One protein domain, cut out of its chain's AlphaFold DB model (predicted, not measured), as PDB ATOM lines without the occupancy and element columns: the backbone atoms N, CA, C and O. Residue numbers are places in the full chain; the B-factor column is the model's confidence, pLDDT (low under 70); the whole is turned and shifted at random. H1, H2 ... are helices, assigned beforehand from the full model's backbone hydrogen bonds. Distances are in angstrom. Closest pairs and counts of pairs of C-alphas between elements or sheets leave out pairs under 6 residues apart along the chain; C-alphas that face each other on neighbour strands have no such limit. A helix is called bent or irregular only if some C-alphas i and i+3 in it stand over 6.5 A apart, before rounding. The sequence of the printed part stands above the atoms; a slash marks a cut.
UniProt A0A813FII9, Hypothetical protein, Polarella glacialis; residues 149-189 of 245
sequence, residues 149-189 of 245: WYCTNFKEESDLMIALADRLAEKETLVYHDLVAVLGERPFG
ATOM      1  N   TRP A 149      18.149 102.128  39.126       50.78
ATOM      2  CA  TRP A 149      19.317 101.315  38.774       50.78
ATOM      3  C   TRP A 149      19.179  99.859  39.244       50.78
ATOM      4  O   TRP A 149      19.642  98.938  38.580       50.78
ATOM      5  N   TYR A 150      18.469  99.627  40.351       52.62
ATOM      6  CA  TYR A 150      18.295  98.276  40.886       52.62
ATOM      7  C   TYR A 150      17.344  97.420  40.036       52.62
ATOM      8  O   TYR A 150      17.556  96.220  39.919       52.62
ATOM      9  N   CYS A 151      16.328  98.002  39.389       49.22
ATOM     10  CA  CYS A 151      15.311  97.228  38.663       49.22
ATOM     11  C   CYS A 151      15.785  96.637  37.323       49.22
ATOM     12  O   CYS A 151      15.151  95.709  36.821       49.22
ATOM     13  N   THR A 152      16.854  97.162  36.719       57.88
ATOM     14  CA  THR A 152      17.398  96.640  35.451       57.88
ATOM     15  C   THR A 152      18.350  95.465  35.662       57.88
ATOM     16  O   THR A 152      18.243  94.493  34.919       57.88
ATOM     17  N   ASN A 153      19.172  95.480  36.719       67.50
ATOM     18  CA  ASN A 153      20.086  94.368  37.028       67.50
ATOM     19  C   ASN A 153      19.354  93.061  37.359       67.50
ATOM     20  O   ASN A 153      19.814  91.985  36.994       67.50
ATOM     21  N   PHE A 154      18.161  93.138  37.957       69.06
ATOM     22  CA  PHE A 154      17.387  91.940  38.311       69.06
ATOM     23  C   PHE A 154      17.008  91.048  37.122       69.06
ATOM     24  O   PHE A 154      16.709  89.874  37.326       69.06
ATOM     25  N   LYS A 155      16.975  91.585  35.897       81.12
ATOM     26  CA  LYS A 155      16.661  90.786  34.704       81.12
ATOM     27  C   LYS A 155      17.867  90.028  34.164       81.12
ATOM     28  O   LYS A 155      17.681  88.964  33.599       81.12
ATOM     29  N   GLU A 156      19.063  90.581  34.311       84.56
ATOM     30  CA  GLU A 156      20.303  89.948  33.846       84.56
ATOM     31  C   GLU A 156      20.787  88.901  34.855       84.56
ATOM     32  O   GLU A 156      21.361  87.886  34.479       84.56
ATOM     33  N   GLU A 157      20.471  89.101  36.136       90.44
ATOM     34  CA  GLU A 157      20.810  88.180  37.223       90.44
ATOM     35  C   GLU A 157      19.669  87.203  37.575       90.44
ATOM     36  O   GLU A 157      19.749  86.495  38.582       90.44
ATOM     37  N   SER A 158      18.592  87.134  36.777       92.81
ATOM     38  CA  SER A 158      17.433  86.284  37.099       92.81
ATOM     39  C   SER A 158      17.797  84.805  37.189       92.81
ATOM     40  O   SER A 158      17.304  84.104  38.071       92.81
ATOM     41  N   ASP A 159      18.691  84.345  36.318       94.75
ATOM     42  CA  ASP A 159      19.097  82.940  36.247       94.75
ATOM     43  C   ASP A 159      19.920  82.538  37.479       94.75
ATOM     44  O   ASP A 159      19.734  81.454  38.033       94.75
ATOM     45  N   LEU A 160      20.759  83.450  37.984       94.75
ATOM     46  CA  LEU A 160      21.521  83.261  39.220       94.75
ATOM     47  C   LEU A 160      20.606  83.215  40.449       94.75
ATOM     48  O   LEU A 160      20.823  82.411  41.353       94.75
ATOM     49  N   MET A 161      19.560  84.045  40.474       94.88
ATOM     50  CA  MET A 161      18.566  84.044  41.551       94.88
ATOM     51  C   MET A 161      17.742  82.753  41.575       94.88
ATOM     52  O   MET A 161      17.441  82.250  42.656       94.88
ATOM     53  N   ILE A 162      17.405  82.199  40.406       96.50
ATOM     54  CA  ILE A 162      16.732  80.896  40.303       96.50
ATOM     55  C   ILE A 162      17.661  79.790  40.812       96.50
ATOM     56  O   ILE A 162      17.269  79.037  41.698       96.50
ATOM     57  N   ALA A 163      18.915  79.755  40.355       96.69
ATOM     58  CA  ALA A 163      19.892  78.769  40.816       96.69
ATOM     59  C   ALA A 163      20.140  78.848  42.336       96.69
ATOM     60  O   ALA A 163      20.269  77.826  43.008       96.69
ATOM     61  N   LEU A 164      20.176  80.058  42.901       96.81
ATOM     62  CA  LEU A 164      20.286  80.264  44.345       96.81
ATOM     63  C   LEU A 164      19.048  79.744  45.090       96.81
ATOM     64  O   LEU A 164      19.185  79.117  46.141       96.81
ATOM     65  N   ALA A 165      17.850  79.993  44.556       97.06
ATOM     66  CA  ALA A 165      16.601  79.511  45.135       97.06
ATOM     67  C   ALA A 165      16.516  77.977  45.114       97.06
ATOM     68  O   ALA A 165      16.145  77.386  46.126       97.06
ATOM     69  N   ASP A 166      16.932  77.336  44.019       97.75
ATOM     70  CA  ASP A 166      16.993  75.875  43.913       97.75
ATOM     71  C   ASP A 166      17.957  75.291  44.956       97.75
ATOM     72  O   ASP A 166      17.622  74.347  45.671       97.75
ATOM     73  N   ARG A 167      19.128  75.915  45.146       97.12
ATOM     74  CA  ARG A 167      20.090  75.509  46.184       97.12
ATOM     75  C   ARG A 167      19.577  75.704  47.605       97.12
ATOM     76  O   ARG A 167      19.893  74.884  48.459       97.12
ATOM     77  N   LEU A 168      18.799  76.755  47.865       97.06
ATOM     78  CA  LEU A 168      18.142  76.967  49.162       97.06
ATOM     79  C   LEU A 168      16.995  75.980  49.408       97.06
ATOM     80  O   LEU A 168      16.701  75.648  50.554       97.06
ATOM     81  N   ALA A 169      16.336  75.510  48.348       97.44
ATOM     82  CA  ALA A 169      15.338  74.455  48.454       97.44
ATOM     83  C   ALA A 169      15.988  73.092  48.761       97.44
ATOM     84  O   ALA A 169      15.412  72.295  49.498       97.44
ATOM     85  N   GLU A 170      17.190  72.837  48.231       97.31
ATOM     86  CA  GLU A 170      17.989  71.640  48.533       97.31
ATOM     87  C   GLU A 170      18.625  71.687  49.931       97.31
ATOM     88  O   GLU A 170      18.576  70.708  50.678       97.31
ATOM     89  N   LYS A 171      19.258  72.813  50.274       96.50
ATOM     90  CA  LYS A 171      19.927  73.059  51.552       96.50
ATOM     91  C   LYS A 171      19.197  74.188  52.267       96.50
ATOM     92  O   LYS A 171      19.300  75.338  51.856       96.50
ATOM     93  N   GLU A 172      18.544  73.884  53.387       94.44
ATOM     94  CA  GLU A 172      17.825  74.888  54.194       94.44
ATOM     95  C   GLU A 172      18.694  76.106  54.568       94.44
ATOM     96  O   GLU A 172      18.181  77.203  54.781       94.44
ATOM     97  N   THR A 173      20.020  75.924  54.641       93.25
ATOM     98  CA  THR A 173      20.993  77.000  54.857       93.25
ATOM     99  C   THR A 173      22.160  76.888  53.874       93.25
ATOM    100  O   THR A 173      22.664  75.795  53.612       93.25
ATOM    101  N   LEU A 174      22.605  78.027  53.333       93.19
ATOM    102  CA  LEU A 174      23.785  78.117  52.467       93.19
ATOM    103  C   LEU A 174      24.952  78.762  53.212       93.19
ATOM    104  O   LEU A 174      24.801  79.802  53.856       93.19
ATOM    105  N   VAL A 175      26.132  78.160  53.079       91.69
ATOM    106  CA  VAL A 175      27.392  78.693  53.616       91.69
ATOM    107  C   VAL A 175      28.070  79.570  52.556       91.69
ATOM    108  O   VAL A 175      27.781  79.460  51.366       91.69
ATOM    109  N   TYR A 176      29.005  80.437  52.957       90.44
ATOM    110  CA  TYR A 176      29.741  81.324  52.045       90.44
ATOM    111  C   TYR A 176      30.329  80.604  50.816       90.44
ATOM    112  O   TYR A 176      30.232  81.118  49.705       90.44
ATOM    113  N   HIS A 177      30.876  79.397  50.989       91.62
ATOM    114  CA  HIS A 177      31.401  78.602  49.873       91.62
ATOM    115  C   HIS A 177      30.326  78.222  48.845       91.62
ATOM    116  O   HIS A 177      30.599  78.255  47.649       91.62
ATOM    117  N   ASP A 178      29.103  77.921  49.293       94.56
ATOM    118  CA  ASP A 178      27.983  77.628  48.396       94.56
ATOM    119  C   ASP A 178      27.524  78.891  47.653       94.56
ATOM    120  O   ASP A 178      27.221  78.841  46.464       94.56
ATOM    121  N   LEU A 179      27.529  80.045  48.331       93.88
ATOM    122  CA  LEU A 179      27.189  81.327  47.711       93.88
ATOM    123  C   LEU A 179      28.188  81.710  46.614       93.88
ATOM    124  O   LEU A 179      27.766  82.134  45.542       93.88
ATOM    125  N   VAL A 180      29.491  81.520  46.846       93.69
ATOM    126  CA  VAL A 180      30.532  81.780  45.834       93.69
ATOM    127  C   VAL A 180      30.435  80.788  44.671       93.69
ATOM    128  O   VAL A 180      30.671  81.170  43.530       93.69
ATOM    129  N   ALA A 181      30.035  79.537  44.918       95.56
ATOM    130  CA  ALA A 181      29.832  78.554  43.852       95.56
ATOM    131  C   ALA A 181      28.655  78.905  42.920       95.56
ATOM    132  O   ALA A 181      28.712  78.584  41.735       95.56
ATOM    133  N   VAL A 182      27.601  79.550  43.439       95.75
ATOM    134  CA  VAL A 182      26.423  79.952  42.646       95.75
ATOM    135  C   VAL A 182      26.615  81.324  42.001       95.75
ATOM    136  O   VAL A 182      26.366  81.478  40.812       95.75
ATOM    137  N   LEU A 183      27.038  82.321  42.780       93.88
ATOM    138  CA  LEU A 183      27.082  83.727  42.360       93.88
ATOM    139  C   LEU A 183      28.456  84.169  41.834       93.88
ATOM    140  O   LEU A 183      28.567  85.251  41.262       93.88
ATOM    141  N   GLY A 184      29.502  83.363  42.028       94.12
ATOM    142  CA  GLY A 184      30.885  83.729  41.729       94.12
ATOM    143  C   GLY A 184      31.543  84.586  42.816       94.12
ATOM    144  O   GLY A 184      30.967  84.875  43.871       94.12
ATOM    145  N   GLU A 185      32.794  84.987  42.576       91.00
ATOM    146  CA  GLU A 185      33.487  85.920  43.463       91.00
ATOM    147  C   GLU A 185      32.882  87.321  43.358       91.00
ATOM    148  O   GLU A 185      32.581  87.828  42.277       91.00
ATOM    149  N   ARG A 186      32.717  87.977  44.510       89.56
ATOM    150  CA  ARG A 186      32.130  89.313  44.573       89.56
ATOM    151  C   ARG A 186      33.055  90.323  43.872       89.56
ATOM    152  O   ARG A 186      34.194  90.475  44.311       89.56
ATOM    153  N   PRO A 187      32.569  91.092  42.879       88.44
ATOM    154  CA  PRO A 187      33.408  92.018  42.110       88.44
ATOM    155  C   PRO A 187      33.921  93.200  42.945       88.44
ATOM    156  O   PRO A 187      34.946  93.799  42.631       88.44
ATOM    157  N   PHE A 188      33.227  93.531  44.037       90.75
ATOM    158  CA  PHE A 188      33.665  94.534  45.001       90.75
ATOM    159  C   PHE A 188      34.360  93.842  46.172       90.75
ATOM    160  O   PHE A 188      33.705  93.166  46.980       90.75
ATOM    161  N   GLY A 189      35.680  94.034  46.253       86.50
ATOM    162  CA  GLY A 189      36.527  93.471  47.300       86.50
ATOM    163  C   GLY A 189      35.951  93.711  48.696       86.50
ATOM    164  O   GLY A 189      35.467  94.800  49.019       86.50
TER     165      GLY A 189
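What this domain is: This is residues 149 to 189 of the 245 residues of the protein "Hypothetical protein" of Polarella glacialis (UniProt A0A813FII9). The longest helix, H2, makes a helical hairpin with the shorter H3, which folds back beside one part of it; H1 sticks out beyond the first end of H2 as a free arm, and residues 184 to 189 trail away from H3 as a tail. The printed part has 41 residues with three named helices, in the order H1, H2, H3, and no named strand; the class is all helix. The whole is only just loose, close to compact, with a radius of gyration of the C-alphas of 11.3 A, and its outline is flat, spanning 31 by 24 by 11 A.

Where its parts are: H2, residues 158 to 170, is 18.6 A long from first to last C-alpha and begins at C-alpha 158, at (17.433, 86.284, 37.099). H3, residues 176 to 183, is 10.3 A long and ends at C-alpha 183, at (27.082, 83.727, 42.360). H1, residues 149 to 156, is 12.4 A long and begins at C-alpha 149, at (19.317, 101.315, 38.774). H1 is neither bent nor irregular, but only just: C-alphas 149 and 152 are 6.0 A apart.

How they stand to each other: H2 touches H3 with its residues 160 to 164 alone, and the closest C-alphas, those of Leu 164 and Val 182, are 6.4 A apart. This helical hairpin runs opposite ways at a steep tilt of 39 degrees. H1 and H2 meet only through their link, the single residue Glu 157. H1 and H3 are apart. In H2 and H3 every O i to N i+4 pair is within hydrogen-bond range; in H1 0 of 4 are, beside 2 of 5 O i to N i+3 pairs.

The domain as a whole: The C-alphas of Trp 149 and Glu 170, the two farthest apart, are 31.3 A from each other. Residues 149 to 156, which belong to H1, stand free; the body without them spans 28 by 21 by 10 A. The links H1 to H2 and H2 to H3 are tight, and the printed part has no cut. The mean pLDDT of the printed part is 88.1, and residues 149 to 154 are under 70.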